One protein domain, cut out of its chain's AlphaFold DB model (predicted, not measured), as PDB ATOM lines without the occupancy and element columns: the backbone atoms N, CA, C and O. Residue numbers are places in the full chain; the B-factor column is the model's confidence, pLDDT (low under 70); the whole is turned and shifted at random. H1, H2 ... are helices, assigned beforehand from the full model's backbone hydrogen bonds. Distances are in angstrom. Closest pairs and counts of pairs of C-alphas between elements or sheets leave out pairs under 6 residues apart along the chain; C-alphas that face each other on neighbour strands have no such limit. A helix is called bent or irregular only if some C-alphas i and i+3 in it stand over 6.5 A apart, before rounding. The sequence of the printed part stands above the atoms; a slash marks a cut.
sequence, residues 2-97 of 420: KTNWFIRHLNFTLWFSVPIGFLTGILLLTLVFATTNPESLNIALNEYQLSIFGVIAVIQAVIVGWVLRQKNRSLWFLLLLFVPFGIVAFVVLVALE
ATOM      1  N   LYS A   2      -1.640 -42.468 -11.897       61.34
ATOM      2  CA  LYS A   2      -2.991 -41.920 -11.679       61.34
ATOM      3  C   LYS A   2      -2.884 -40.396 -11.725       61.34
ATOM      4  O   LYS A   2      -2.337 -39.802 -10.807       61.34
ATOM      5  N   THR A   3      -3.361 -39.766 -12.794       67.44
ATOM      6  CA  THR A   3      -3.499 -38.305 -12.814       67.44
ATOM      7  C   THR A   3      -4.476 -37.898 -11.715       67.44
ATOM      8  O   THR A   3      -5.576 -38.453 -11.629       67.44
ATOM      9  N   ASN A   4      -4.057 -36.962 -10.858       85.81
ATOM     10  CA  ASN A   4      -4.868 -36.461  -9.756       85.81
ATOM     11  C   ASN A   4      -6.229 -36.008 -10.290       85.81
ATOM     12  O   ASN A   4      -6.313 -35.261 -11.266       85.81
ATOM     13  N   TRP A   5      -7.298 -36.471  -9.641       86.69
ATOM     14  CA  TRP A   5      -8.686 -36.163 -10.002       86.69
ATOM     15  C   TRP A   5      -8.921 -34.655 -10.200       86.69
ATOM     16  O   TRP A   5      -9.644 -34.251 -11.112       86.69
ATOM     17  N   PHE A   6      -8.220 -33.841  -9.406       81.81
ATOM     18  CA  PHE A   6      -8.223 -32.386  -9.479       81.81
ATOM     19  C   PHE A   6      -7.752 -31.842 -10.838       81.81
ATOM     20  O   PHE A   6      -8.444 -31.025 -11.432       81.81
ATOM     21  N   ILE A   7      -6.648 -32.356 -11.390       83.56
ATOM     22  CA  ILE A   7      -6.090 -31.893 -12.675       83.56
ATOM     23  C   ILE A   7      -7.048 -32.213 -13.829       83.56
ATOM     24  O   ILE A   7      -7.239 -31.400 -14.730       83.56
ATOM     25  N   ARG A   8      -7.727 -33.368 -13.781       82.19
ATOM     26  CA  ARG A   8      -8.748 -33.720 -14.783       82.19
ATOM     27  C   ARG A   8      -9.966 -32.799 -14.725       82.19
ATOM     28  O   ARG A   8     -10.521 -32.481 -15.772       82.19
ATOM     29  N   HIS A   9     -10.393 -32.381 -13.533       77.50
ATOM     30  CA  HIS A   9     -11.505 -31.436 -13.398       77.50
ATOM     31  C   HIS A   9     -11.099 -30.014 -13.778       77.50
ATOM     32  O   HIS A   9     -11.857 -29.361 -14.483       77.50
ATOM     33  N   LEU A  10      -9.906 -29.566 -13.388       82.38
ATOM     34  CA  LEU A  10      -9.397 -28.242 -13.733       82.38
ATOM     35  C   LEU A  10      -9.251 -28.081 -15.251       82.38
ATOM     36  O   LEU A  10      -9.743 -27.102 -15.804       82.38
ATOM     37  N   ASN A  11      -8.679 -29.080 -15.933       85.31
ATOM     38  CA  ASN A  11      -8.556 -29.060 -17.390       85.31
ATOM     39  C   ASN A  11      -9.917 -29.062 -18.084       85.31
ATOM     40  O   ASN A  11     -10.083 -28.352 -19.066       85.31
ATOM     41  N   PHE A  12     -10.895 -29.817 -17.572       82.69
ATOM     42  CA  PHE A  12     -12.248 -29.826 -18.131       82.69
ATOM     43  C   PHE A  12     -12.946 -28.475 -17.948       82.69
ATOM     44  O   PHE A  12     -13.536 -27.961 -18.893       82.69
ATOM     45  N   THR A  13     -12.860 -27.877 -16.756       81.38
ATOM     46  CA  THR A  13     -13.455 -26.563 -16.502       81.38
ATOM     47  C   THR A  13     -12.802 -25.505 -17.381       81.38
ATOM     48  O   THR A  13     -13.529 -24.808 -18.067       81.38
ATOM     49  N   LEU A  14     -11.467 -25.449 -17.458       85.06
ATOM     50  CA  LEU A  14     -10.747 -24.502 -18.318       85.06
ATOM     51  C   LEU A  14     -11.096 -24.668 -19.803       85.06
ATOM     52  O   LEU A  14     -11.322 -23.675 -20.488       85.06
ATOM     53  N   TRP A  15     -11.200 -25.908 -20.292       86.75
ATOM     54  CA  TRP A  15     -11.530 -26.174 -21.697       86.75
ATOM     55  C   TRP A  15     -12.930 -25.718 -22.101       86.75
ATOM     56  O   TRP A  15     -13.134 -25.375 -23.259       86.75
ATOM     57  N   PHE A  16     -13.894 -25.715 -21.179       82.00
ATOM     58  CA  PHE A  16     -15.266 -25.296 -21.480       82.00
ATOM     59  C   PHE A  16     -15.553 -23.856 -21.053       82.00
ATOM     60  O   PHE A  16     -16.220 -23.129 -21.780       82.00
ATOM     61  N   SER A  17     -15.041 -23.410 -19.906       80.88
ATOM     62  CA  SER A  17     -15.338 -22.079 -19.378       80.88
ATOM     63  C   SER A  17     -14.666 -20.973 -20.180       80.88
ATOM     64  O   SER A  17     -15.257 -19.909 -20.329       80.88
ATOM     65  N   VAL A  18     -13.458 -21.205 -20.706       85.69
ATOM     66  CA  VAL A  18     -12.714 -20.179 -21.452       85.69
ATOM     67  C   VAL A  18     -13.370 -19.876 -22.807       85.69
ATOM     68  O   VAL A  18     -13.652 -18.704 -23.051       85.69
ATOM     69  N   PRO A  19     -13.717 -20.860 -23.663       84.44
ATOM     70  CA  PRO A  19     -14.394 -20.571 -24.931       84.44
ATOM     71  C   PRO A  19     -15.802 -20.015 -24.733       84.44
ATOM     72  O   PRO A  19     -16.200 -19.100 -25.449       84.44
ATOM     73  N   ILE A  20     -16.549 -20.532 -23.747       85.69
ATOM     74  CA  ILE A  20     -17.894 -20.030 -23.440       85.69
ATOM     75  C   ILE A  20     -17.805 -18.582 -22.955       85.69
ATOM     76  O   ILE A  20     -18.504 -17.731 -23.486       85.69
ATOM     77  N   GLY A  21     -16.907 -18.277 -22.014       85.44
ATOM     78  CA  GLY A  21     -16.700 -16.912 -21.531       85.44
ATOM     79  C   GLY A  21     -16.260 -15.950 -22.636       85.44
ATOM     80  O   GLY A  21     -16.743 -14.823 -22.686       85.44
ATOM     81  N   PHE A  22     -15.408 -16.402 -23.560       87.62
ATOM     82  CA  PHE A  22     -14.977 -15.611 -24.712       87.62
ATOM     83  C   PHE A  22     -16.128 -15.319 -25.683       87.62
ATOM     84  O   PHE A  22     -16.306 -14.173 -26.089       87.62
ATOM     85  N   LEU A  23     -16.959 -16.319 -26.001       84.75
ATOM     86  CA  LEU A  23     -18.143 -16.139 -26.846       84.75
ATOM     87  C   LEU A  23     -19.170 -15.207 -26.198       84.75
ATOM     88  O   LEU A  23     -19.677 -14.307 -26.861       84.75
ATOM     89  N   THR A  24     -19.434 -15.371 -24.900       84.50
ATOM     90  CA  THR A  24     -20.324 -14.471 -24.157       84.50
ATOM     91  C   THR A  24     -19.755 -13.052 -24.099       84.50
ATOM     92  O   THR A  24     -20.506 -12.090 -24.220       84.50
ATOM     93  N   GLY A  25     -18.433 -12.902 -23.971       88.00
ATOM     94  CA  GLY A  25     -17.751 -11.609 -24.013       88.00
ATOM     95  C   GLY A  25     -17.873 -10.917 -25.370       88.00
ATOM     96  O   GLY A  25     -18.224  -9.743 -25.415       88.00
ATOM     97  N   ILE A  26     -17.663 -11.643 -26.475       86.19
ATOM     98  CA  ILE A  26     -17.877 -11.120 -27.834       86.19
ATOM     99  C   ILE A  26     -19.331 -10.693 -28.021       86.19
ATOM    100  O   ILE A  26     -19.579  -9.627 -28.577       86.19
ATOM    101  N   LEU A  27     -20.276 -11.499 -27.535       83.25
ATOM    102  CA  LEU A  27     -21.709 -11.241 -27.641       83.25
ATOM    103  C   LEU A  27     -22.124  -9.995 -26.850       83.25
ATOM    104  O   LEU A  27     -22.830  -9.141 -27.373       83.25
ATOM    105  N   LEU A  28     -21.627  -9.838 -25.622       85.75
ATOM    106  CA  LEU A  28     -21.843  -8.623 -24.835       85.75
ATOM    107  C   LEU A  28     -21.182  -7.407 -25.485       85.75
ATOM    108  O   LEU A  28     -21.785  -6.342 -25.513       85.75
ATOM    109  N   LEU A  29     -19.982  -7.557 -26.049       87.38
ATOM    110  CA  LEU A  29     -19.295  -6.474 -26.751       87.38
ATOM    111  C   LEU A  29     -20.083  -6.029 -27.992       87.38
ATOM    112  O   LEU A  29     -20.265  -4.834 -28.197       87.38
ATOM    113  N   THR A  30     -20.601  -6.972 -28.788       82.12
ATOM    114  CA  THR A  30     -21.456  -6.655 -29.946       82.12
ATOM    115  C   THR A  30     -22.752  -5.987 -29.514       82.12
ATOM    116  O   THR A  30     -23.164  -5.020 -30.144       82.12
ATOM    117  N   LEU A  31     -23.352  -6.437 -28.409       82.38
ATOM    118  CA  LEU A  31     -24.552  -5.821 -27.851       82.38
ATOM    119  C   LEU A  31     -24.280  -4.388 -27.361       82.38
ATOM    120  O   LEU A  31     -25.055  -3.486 -27.657       82.38
ATOM    121  N   VAL A  32     -23.146  -4.146 -26.697       88.56
ATOM    122  CA  VAL A  32     -22.720  -2.802 -26.272       88.56
ATOM    123  C   VAL A  32     -22.490  -1.896 -27.483       88.56
ATOM    124  O   VAL A  32     -23.065  -0.810 -27.532       88.56
ATOM    125  N   PHE A  33     -21.739  -2.350 -28.492       81.25
ATOM    126  CA  PHE A  33     -21.533  -1.588 -29.730       81.25
ATOM    127  C   PHE A  33     -22.855  -1.250 -30.424       81.25
ATOM    128  O   PHE A  33     -23.053  -0.109 -30.848       81.25
ATOM    129  N   ALA A  34     -23.783  -2.208 -30.468       76.81
ATOM    130  CA  ALA A  34     -25.110  -2.011 -31.031       76.81
ATOM    131  C   ALA A  34     -25.901  -0.939 -30.253       76.81
ATOM    132  O   ALA A  34     -26.502  -0.059 -30.860       76.81
ATOM    133  N   THR A  35     -25.839  -0.939 -28.915       79.06
ATOM    134  CA  THR A  35     -26.526   0.076 -28.090       79.06
ATOM    135  C   THR A  35     -25.915   1.476 -28.174       79.06
ATOM    136  O   THR A  35     -26.627   2.456 -27.977       79.06
ATOM    137  N   THR A  36     -24.619   1.601 -28.482       86.25
ATOM    138  CA  THR A  36     -23.953   2.914 -28.578       86.25
ATOM    139  C   THR A  36     -24.239   3.666 -29.875       86.25
ATOM    140  O   THR A  36     -23.965   4.862 -29.942       86.25
ATOM    141  N   ASN A  37     -24.780   2.998 -30.899       83.81
ATOM    142  CA  ASN A  37     -25.040   3.621 -32.191       83.81
ATOM    143  C   ASN A  37     -26.458   3.284 -32.703       83.81
ATOM    144  O   ASN A  37     -26.631   2.317 -33.453       83.81
ATOM    145  N   PRO A  38     -27.482   4.059 -32.296       73.62
ATOM    146  CA  PRO A  38     -28.893   3.727 -32.510       73.62
ATOM    147  C   PRO A  38     -29.292   3.649 -33.992       73.62
ATOM    148  O   PRO A  38     -30.205   2.901 -34.329       73.62
ATOM    149  N   GLU A  39     -28.578   4.334 -34.891       79.88
ATOM    150  CA  GLU A  39     -28.819   4.244 -36.341       79.88
ATOM    151  C   GLU A  39     -28.395   2.888 -36.932       79.88
ATOM    152  O   GLU A  39     -29.016   2.399 -37.874       79.88
ATOM    153  N   SER A  40     -27.392   2.223 -36.351       64.94
ATOM    154  CA  SER A  40     -26.968   0.878 -36.777       64.94
ATOM    155  C   SER A  40     -27.809  -0.258 -36.184       64.94
ATOM    156  O   SER A  40     -27.802  -1.375 -36.708       64.94
ATOM    157  N   LEU A  41     -28.565   0.018 -35.116       57.84
ATOM    158  CA  LEU A  41     -29.340  -0.983 -34.384       57.84
ATOM    159  C   LEU A  41     -30.495  -1.550 -35.228       57.84
ATOM    160  O   LEU A  41     -30.718  -2.760 -35.221       57.84
ATOM    161  N   ASN A  42     -31.153  -0.697 -36.021       60.66
ATOM    162  CA  ASN A  42     -32.269  -1.085 -36.894       60.66
ATOM    163  C   ASN A  42     -31.852  -1.922 -38.115       60.66
ATOM    164  O   ASN A  42     -32.701  -2.559 -38.729       60.66
ATOM    165  N   ILE A  43     -30.563  -1.944 -38.472       60.97
ATOM    166  CA  ILE A  43     -30.054  -2.722 -39.615       60.97
ATOM    167  C   ILE A  43     -29.380  -4.023 -39.142       60.97
ATOM    168  O   ILE A  43     -29.387  -5.025 -39.858       60.97
ATOM    169  N   ALA A  44     -28.806  -4.038 -37.933       54.91
ATOM    170  CA  ALA A  44     -27.976  -5.146 -37.462       54.91
ATOM    171  C   ALA A  44     -28.746  -6.252 -36.716       54.91
ATOM    172  O   ALA A  44     -28.390  -7.424 -36.836       54.91
ATOM    173  N   LEU A  45     -29.812  -5.922 -35.982       57.62
ATOM    174  CA  LEU A  45     -30.613  -6.902 -35.238       57.62
ATOM    175  C   LEU A  45     -31.849  -7.304 -36.037       57.62
ATOM    176  O   LEU A  45     -32.987  -7.076 -35.642       57.62
ATOM    177  N   ASN A  46     -31.605  -7.933 -37.183       67.81
ATOM    178  CA  ASN A  46     -32.661  -8.614 -37.917       67.81
ATOM    179  C   ASN A  46     -33.286  -9.683 -36.996       67.81
ATOM    180  O   ASN A  46     -32.546 -10.323 -36.240       67.81
ATOM    181  N   GLU A  47     -34.602  -9.919 -37.057       64.56
ATOM    182  CA  GLU A  47     -35.316 -10.889 -36.192       64.56
ATOM    183  C   GLU A  47     -34.618 -12.263 -36.139       64.56
ATOM    184  O   GLU A  47     -34.579 -12.950 -35.115       64.56
ATOM    185  N   TYR A  48     -33.951 -12.614 -37.240       69.88
ATOM    186  CA  TYR A  48     -33.119 -13.797 -37.379       69.88
ATOM    187  C   TYR A  48     -31.962 -13.875 -36.366       69.88
ATOM    188  O   TYR A  48     -31.742 -14.931 -35.774       69.88
ATOM    189  N   GLN A  49     -31.237 -12.783 -36.100       73.50
ATOM    190  CA  GLN A  49     -30.131 -12.797 -35.134       73.50
ATOM    191  C   GLN A  49     -30.632 -12.988 -33.703       73.50
ATOM    192  O   GLN A  49     -30.069 -13.794 -32.963       73.50
ATOM    193  N   LEU A  50     -31.735 -12.327 -33.337       71.94
ATOM    194  CA  LEU A  50     -32.356 -12.497 -32.024       71.94
ATOM    195  C   LEU A  50     -32.815 -13.952 -31.813       71.94
ATOM    196  O   LEU A  50     -32.601 -14.525 -30.742       71.94
ATOM    197  N   SER A  51     -33.353 -14.585 -32.864       71.94
ATOM    198  CA  SER A  51     -33.741 -16.000 -32.838       71.94
ATOM    199  C   SER A  51     -32.540 -16.941 -32.666       71.94
ATOM    200  O   SER A  51     -32.587 -17.859 -31.845       71.94
ATOM    201  N   ILE A  52     -31.420 -16.675 -33.355       78.75
ATOM    202  CA  ILE A  52     -30.178 -17.449 -33.220       78.75
ATOM    203  C   ILE A  52     -29.641 -17.352 -31.791       78.75
ATOM    204  O   ILE A  52     -29.261 -18.371 -31.210       78.75
ATOM    205  N   PHE A  53     -29.648 -16.159 -31.193       75.25
ATOM    206  CA  PHE A  53     -29.205 -15.981 -29.810       75.25
ATOM    207  C   PHE A  53     -30.092 -16.736 -28.816       75.25
ATOM    208  O   PHE A  53     -29.567 -17.392 -27.912       75.25
ATOM    209  N   GLY A  54     -31.413 -16.732 -29.025       78.88
ATOM    210  CA  GLY A  54     -32.347 -17.535 -28.236       78.88
ATOM    211  C   GLY A  54     -32.041 -19.034 -28.318       78.88
ATOM    212  O   GLY A  54     -31.945 -19.711 -27.294       78.88
ATOM    213  N   VAL A  55     -31.791 -19.549 -29.526       78.62
ATOM    214  CA  VAL A  55     -31.448 -20.964 -29.745       78.62
ATOM    215  C   VAL A  55     -30.113 -21.328 -29.087       78.62
ATOM    216  O   VAL A  55     -30.025 -22.359 -28.418       78.62
ATOM    217  N   ILE A  56     -29.086 -20.481 -29.206       79.44
ATOM    218  CA  ILE A  56     -27.776 -20.713 -28.575       79.44
ATOM    219  C   ILE A  56     -27.907 -20.755 -27.046       79.44
ATOM    220  O   ILE A  56     -27.350 -21.657 -26.415       79.44
ATOM    221  N   ALA A  57     -28.675 -19.840 -26.449       77.81
ATOM    222  CA  ALA A  57     -28.906 -19.814 -25.005       77.81
ATOM    223  C   ALA A  57     -29.627 -21.083 -24.511       77.81
ATOM    224  O   ALA A  57     -29.226 -21.680 -23.507       77.81
ATOM    225  N   VAL A  58     -30.640 -21.553 -25.248       78.62
ATOM    226  CA  VAL A  58     -31.357 -22.800 -24.930       78.62
ATOM    227  C   VAL A  58     -30.433 -24.013 -25.055       78.62
ATOM    228  O   VAL A  58     -30.396 -24.850 -24.153       78.62
ATOM    229  N   ILE A  59     -29.630 -24.100 -26.121       79.88
ATOM    230  CA  ILE A  59     -28.660 -25.190 -26.307       79.88
ATOM    231  C   ILE A  59     -27.639 -25.202 -25.163       79.88
ATOM    232  O   ILE A  59     -27.361 -26.265 -24.603       79.88
ATOM    233  N   GLN A  60     -27.120 -24.039 -24.761       79.25
ATOM    234  CA  GLN A  60     -26.212 -23.937 -23.618       79.25
ATOM    235  C   GLN A  60     -26.874 -24.414 -22.319       79.25
ATOM    236  O   GLN A  60     -26.278 -25.218 -21.598       79.25
ATOM    237  N   ALA A  61     -28.117 -24.009 -22.041       75.44
ATOM    238  CA  ALA A  61     -28.856 -24.458 -20.862       75.44
ATOM    239  C   ALA A  61     -29.078 -25.982 -20.857       75.44
ATOM    240  O   ALA A  61     -28.893 -26.636 -19.826       75.44
ATOM    241  N   VAL A  62     -29.399 -26.572 -22.015       79.19
ATOM    242  CA  VAL A  62     -29.585 -28.023 -22.172       79.19
ATOM    243  C   VAL A  62     -28.271 -28.780 -21.977       79.19
ATOM    244  O   VAL A  62     -28.251 -29.783 -21.260       79.19
ATOM    245  N   ILE A  63     -27.161 -28.302 -22.550       81.00
ATOM    246  CA  ILE A  63     -25.837 -28.926 -22.386       81.00
ATOM    247  C   ILE A  63     -25.398 -28.860 -20.920       81.00
ATOM    248  O   ILE A  63     -24.998 -29.880 -20.355       81.00
ATOM    249  N   VAL A  64     -25.520 -27.697 -20.276       80.50
ATOM    250  CA  VAL A  64     -25.169 -27.520 -18.858       80.50
ATOM    251  C   VAL A  64     -26.046 -28.410 -17.972       80.50
ATOM    252  O   VAL A  64     -25.520 -29.144 -17.130       80.50
ATOM    253  N   GLY A  65     -27.360 -28.436 -18.206       77.75
ATOM    254  CA  GLY A  65     -28.293 -29.307 -17.488       77.75
ATOM    255  C   GLY A  65     -27.976 -30.795 -17.664       77.75
ATOM    256  O   GLY A  65     -27.977 -31.557 -16.693       77.75
ATOM    257  N   TRP A  66     -27.625 -31.219 -18.880       80.44
ATOM    258  CA  TRP A  66     -27.242 -32.599 -19.178       80.44
ATOM    259  C   TRP A  66     -25.930 -33.006 -18.492       80.44
ATOM    260  O   TRP A  66     -25.863 -34.076 -17.878       80.44
ATOM    261  N   VAL A  67     -24.905 -32.144 -18.523       78.81
ATOM    262  CA  VAL A  67     -23.612 -32.388 -17.858       78.81
ATOM    263  C   VAL A  67     -23.778 -32.483 -16.339       78.81
ATOM    264  O   VAL A  67     -23.186 -33.362 -15.705       78.81
ATOM    265  N   LEU A  68     -24.614 -31.628 -15.743       70.25
ATOM    266  CA  LEU A  68     -24.906 -31.670 -14.308       70.25
ATOM    267  C   LEU A  68     -25.673 -32.942 -13.919       70.25
ATOM    268  O   LEU A  68     -25.339 -33.575 -12.911       70.25
ATOM    269  N   ARG A  69     -26.622 -33.382 -14.760       72.31
ATOM    270  CA  ARG A  69     -27.386 -34.624 -14.566       72.31
ATOM    271  C   ARG A  69     -26.500 -35.871 -14.597       72.31
ATOM    272  O   ARG A  69     -26.690 -36.764 -13.778       72.31
ATOM    273  N   GLN A  70     -25.500 -35.922 -15.478       76.50
ATOM    274  CA  GLN A  70     -24.551 -37.046 -15.549       76.50
ATOM    275  C   GLN A  70     -23.707 -37.207 -14.274       76.50
ATOM    276  O   GLN A  70     -23.258 -38.309 -13.967       76.50
ATOM    277  N   LYS A  71     -23.484 -36.126 -13.516       74.00
ATOM    278  CA  LYS A  71     -22.625 -36.143 -12.322       74.00
ATOM    279  C   LYS A  71     -23.384 -36.248 -10.995       74.00
ATOM    280  O   LYS A  71     -22.731 -36.224  -9.954       74.00
ATOM    281  N   ASN A  72     -24.716 -36.375 -11.019       79.12
ATOM    282  CA  ASN A  72     -25.573 -36.433  -9.825       79.12
ATOM    283  C   ASN A  72     -25.287 -35.287  -8.825       79.12
ATOM    284  O   ASN A  72     -25.259 -35.486  -7.611       79.12
ATOM    285  N   ARG A  73     -24.973 -34.091  -9.342       66.62
ATOM    286  CA  ARG A  73     -24.621 -32.905  -8.545       66.62
ATOM    287  C   ARG A  73     -25.865 -32.045  -8.326       66.62
ATOM    288  O   ARG A  73     -26.728 -31.975  -9.195       66.62
ATOM    289  N   SER A  74     -25.952 -31.393  -7.166       65.81
ATOM    290  CA  SER A  74     -27.092 -30.539  -6.824       65.81
ATOM    291  C   SER A  74     -27.149 -29.284  -7.705       65.81
ATOM    292  O   SER A  74     -26.121 -28.731  -8.103       65.81
ATOM    293  N   LEU A  75     -28.375 -28.818  -7.969       61.19
ATOM    294  CA  LEU A  75     -28.693 -27.647  -8.797       61.19
ATOM    295  C   LEU A  75     -28.007 -26.346  -8.319       61.19
ATOM    296  O   LEU A  75     -27.865 -25.398  -9.083       61.19
ATOM    297  N   TRP A  76     -27.531 -26.312  -7.071       62.03
ATOM    298  CA  TRP A  76     -26.855 -25.169  -6.447       62.03
ATOM    299  C   TRP A  76     -25.565 -24.733  -7.161       62.03
ATOM    300  O   TRP A  76     -25.223 -23.554  -7.149       62.03
ATOM    301  N   PHE A  77     -24.865 -25.649  -7.840       62.47
ATOM    302  CA  PHE A  77     -23.689 -25.292  -8.648       62.47
ATOM    303  C   PHE A  77     -24.041 -24.456  -9.887       62.47
ATOM    304  O   PHE A  77     -23.202 -23.695 -10.364       62.47
ATOM    305  N   LEU A  78     -25.274 -24.573 -10.391       57.91
ATOM    306  CA  LEU A  78     -25.782 -23.785 -11.514       57.91
ATOM    307  C   LEU A  78     -25.985 -22.327 -11.078       57.91
ATOM    308  O   LEU A  78     -25.577 -21.416 -11.787       57.91
ATOM    309  N   LEU A  79     -26.479 -22.117  -9.855       56.59
ATOM    310  CA  LEU A  79     -26.543 -20.798  -9.219       56.59
ATOM    311  C   LEU A  79     -25.151 -20.163  -9.125       56.59
ATOM    312  O   LEU A  79     -24.976 -19.035  -9.556       56.59
ATOM    313  N   LEU A  80     -24.131 -20.897  -8.677       63.06
ATOM    314  CA  LEU A  80     -22.767 -20.364  -8.534       63.06
ATOM    315  C   LEU A  80     -22.098 -20.028  -9.886       63.06
ATOM    316  O   LEU A  80     -21.335 -19.071  -9.969       63.06
ATOM    317  N   LEU A  81     -22.417 -20.775 -10.950       60.00
ATOM    318  CA  LEU A  81     -21.940 -20.509 -12.316       60.00
ATOM    319  C   LEU A  81     -22.644 -19.300 -12.959       60.00
ATOM    320  O   LEU A  81     -22.027 -18.563 -13.724       60.00
ATOM    321  N   PHE A  82     -23.925 -19.094 -12.644       54.28
ATOM    322  CA  PHE A  82     -24.719 -17.986 -13.169       54.28
ATOM    323  C   PHE A  82     -24.644 -16.720 -12.313       54.28
ATOM    324  O   PHE A  82     -24.924 -15.660 -12.842       54.28
ATOM    325  N   VAL A  83     -24.222 -16.772 -11.046       52.28
ATOM    326  CA  VAL A  83     -24.064 -15.589 -10.176       52.28
ATOM    327  C   VAL A  83     -23.234 -14.458 -10.814       52.28
ATOM    328  O   VAL A  83     -23.716 -13.328 -10.790       52.28
ATOM    329  N   PRO A  84     -22.070 -14.684 -11.458       50.16
ATOM    330  CA  PRO A  84     -21.335 -13.575 -12.075       50.16
ATOM    331  C   PRO A  84     -22.044 -12.962 -13.298       50.16
ATOM    332  O   PRO A  84     -21.858 -11.782 -13.571       50.16
ATOM    333  N   PHE A  85     -22.894 -13.717 -14.005       47.72
ATOM    334  CA  PHE A  85     -23.625 -13.236 -15.191       47.72
ATOM    335  C   PHE A  85     -25.020 -12.687 -14.851       47.72
ATOM    336  O   PHE A  85     -25.488 -11.721 -15.447       47.72
ATOM    337  N   GLY A  86     -25.656 -13.263 -13.836       49.00
ATOM    338  CA  GLY A  86     -26.926 -12.840 -13.273       49.00
ATOM    339  C   GLY A  86     -26.804 -11.518 -12.532       49.00
ATOM    340  O   GLY A  86     -27.742 -10.744 -12.590       49.00
ATOM    341  N   ILE A  87     -25.653 -11.201 -11.922       52.84
ATOM    342  CA  ILE A  87     -25.415  -9.875 -11.327       52.84
ATOM    343  C   ILE A  87     -25.400  -8.784 -12.401       52.84
ATOM    344  O   ILE A  87     -25.921  -7.712 -12.146       52.84
ATOM    345  N   VAL A  88     -24.891  -9.033 -13.611       48.28
ATOM    346  CA  VAL A  88     -24.912  -8.024 -14.688       48.28
ATOM    347  C   VAL A  88     -26.342  -7.786 -15.183       48.28
ATOM    348  O   VAL A  88     -26.772  -6.641 -15.268       48.28
ATOM    349  N   ALA A  89     -27.114  -8.852 -15.413       46.31
ATOM    350  CA  ALA A  89     -28.533  -8.740 -15.765       46.31
ATOM    351  C   ALA A  89     -29.373  -8.125 -14.628       46.31
ATOM    352  O   ALA A  89     -30.260  -7.320 -14.881       46.31
ATOM    353  N   PHE A  90     -29.057  -8.456 -13.374       43.34
ATOM    354  CA  PHE A  90     -29.688  -7.908 -12.175       43.34
ATOM    355  C   PHE A  90     -29.306  -6.444 -11.953       43.34
ATOM    356  O   PHE A  90     -30.159  -5.675 -11.560       43.34
ATOM    357  N   VAL A  91     -28.077  -6.018 -12.251       51.75
ATOM    358  CA  VAL A  91     -27.658  -4.607 -12.181       51.75
ATOM    359  C   VAL A  91     -28.322  -3.787 -13.287       51.75
ATOM    360  O   VAL A  91     -28.743  -2.667 -13.021       51.75
ATOM    361  N   VAL A  92     -28.496  -4.344 -14.490       51.78
ATOM    362  CA  VAL A  92     -29.255  -3.701 -15.580       51.78
ATOM    363  C   VAL A  92     -30.750  -3.624 -15.246       51.78
ATOM    364  O   VAL A  92     -31.360  -2.577 -15.439       51.78
ATOM    365  N   LEU A  93     -31.334  -4.678 -14.671       43.94
ATOM    366  CA  LEU A  93     -32.725  -4.674 -14.202       43.94
ATOM    367  C   LEU A  93     -32.930  -3.732 -13.009       43.94
ATOM    368  O   LEU A  93     -33.857  -2.940 -13.021       43.94
ATOM    369  N   VAL A  94     -32.033  -3.725 -12.021       42.66
ATOM    370  CA  VAL A  94     -32.070  -2.807 -10.867       42.66
ATOM    371  C   VAL A  94     -31.839  -1.352 -11.294       42.66
ATOM    372  O   VAL A  94     -32.391  -0.444 -10.676       42.66
ATOM    373  N   ALA A  95     -31.085  -1.109 -12.370       40.88
ATOM    374  CA  ALA A  95     -30.959   0.218 -12.971       40.88
ATOM    375  C   ALA A  95     -32.246   0.681 -13.685       40.88
ATOM    376  O   ALA A  95     -32.476   1.886 -13.781       40.88
ATOM    377  N   LEU A  96     -33.102  -0.244 -14.136       38.12
ATOM    378  CA  LEU A  96     -34.391   0.052 -14.777       38.12
ATOM    379  C   LEU A  96     -35.572   0.085 -13.786       38.12
ATOM    380  O   LEU A  96     -36.524   0.833 -13.990       38.12
ATOM    381  N   GLU A  97     -35.495  -0.664 -12.686       40.84
ATOM    382  CA  GLU A  97     -36.579  -0.859 -11.707       40.84
ATOM    383  C   GLU A  97     -36.609   0.215 -10.598       40.84
ATOM    384  O   GLU A  97     -37.469   0.197  -9.719       40.84
TER     385      GLU A  97
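What this domain is: This is residues 2 to 97 of the 420 residues of the protein "Double zinc ribbon" of Dehalogenimonas alkenigignens (UniProt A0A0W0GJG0). Three long helices are strung out in a loose, open zigzag: H1 runs the length of the model, the short H2 turns the corner at its far end, H3 runs back beside H1 with a gap between them, and the kinked H4 turns round again past the end of H3. The contacts between helices are few, and the middle between H1, H3 and H4 is open. The printed part has 96 residues with four named helices, H1, H2, H3 and H4 in that order along the chain, and no named strand; the class is all helix. The whole is loose, with a radius of gyration of the C-alphas of 16.9 A, and its outline is a rod spanning 58 by 28 by 20 A.

How they stand to each other: H1, residues 5 to 36, is followed by a tight link to H2, residues 38 to 44. The two touch only at the corner by their link, H1 with residues 34 to 35 alone; their closest C-alphas, those of Ala 34 and Leu 41, are 5.5 A apart. Their lines stand at a steep tilt of 60 degrees, opposite ways. A tight link of two residues leads to H3, residues 47 to 70, which is apart from H1 and from H2. After a tight link of five residues comes H4, residues 76 to 96. H3 and H4 are near each other, with 5 pairs of C-alphas within 10 A, the closest 8.3 A apart. H4 is apart from H1 and H2. In H3 every O i to N i+4 pair is within hydrogen-bond range; in H1 27 of 28 are, in H4 14 of 17, and in H2 1 of 3, beside 2 of 4 O i to N i+3 pairs.

Where its parts are: H1 begins at C-alpha 5, (-8.686, -36.163, -10.002), and is 45.9 A long from first to last C-alpha. It is neither bent nor irregular, but only just: C-alphas 15 and 18 are 6.1 A apart. The same holds for H2, where C-alphas 39 and 42 are 6.4 A apart. H3 begins at C-alpha 47, (-35.316, -10.889, -36.192), and is 35.0 A long. H4 is 27.6 A long and ends at C-alpha 96, (-34.391, 0.052, -14.777); it has a kink of 61 degrees near residue 84 and is only just irregular, with C-alphas 81 and 84 7.0 A apart.

The domain as a whole: The two C-alphas farthest apart, those of Lys 2 and Glu 39, are 58.4 A apart. Among the stretches that stand free are residues 2 to 16, of which 5 to 16 belong to H1, and residues 86 to 97, of which 86 to 96 belong to H4. The printed part has no cut and no long link. Its mean pLDDT is 71.4, with 36 residues under 70: residues 2 to 3, 40 to 48 and 73 to 97.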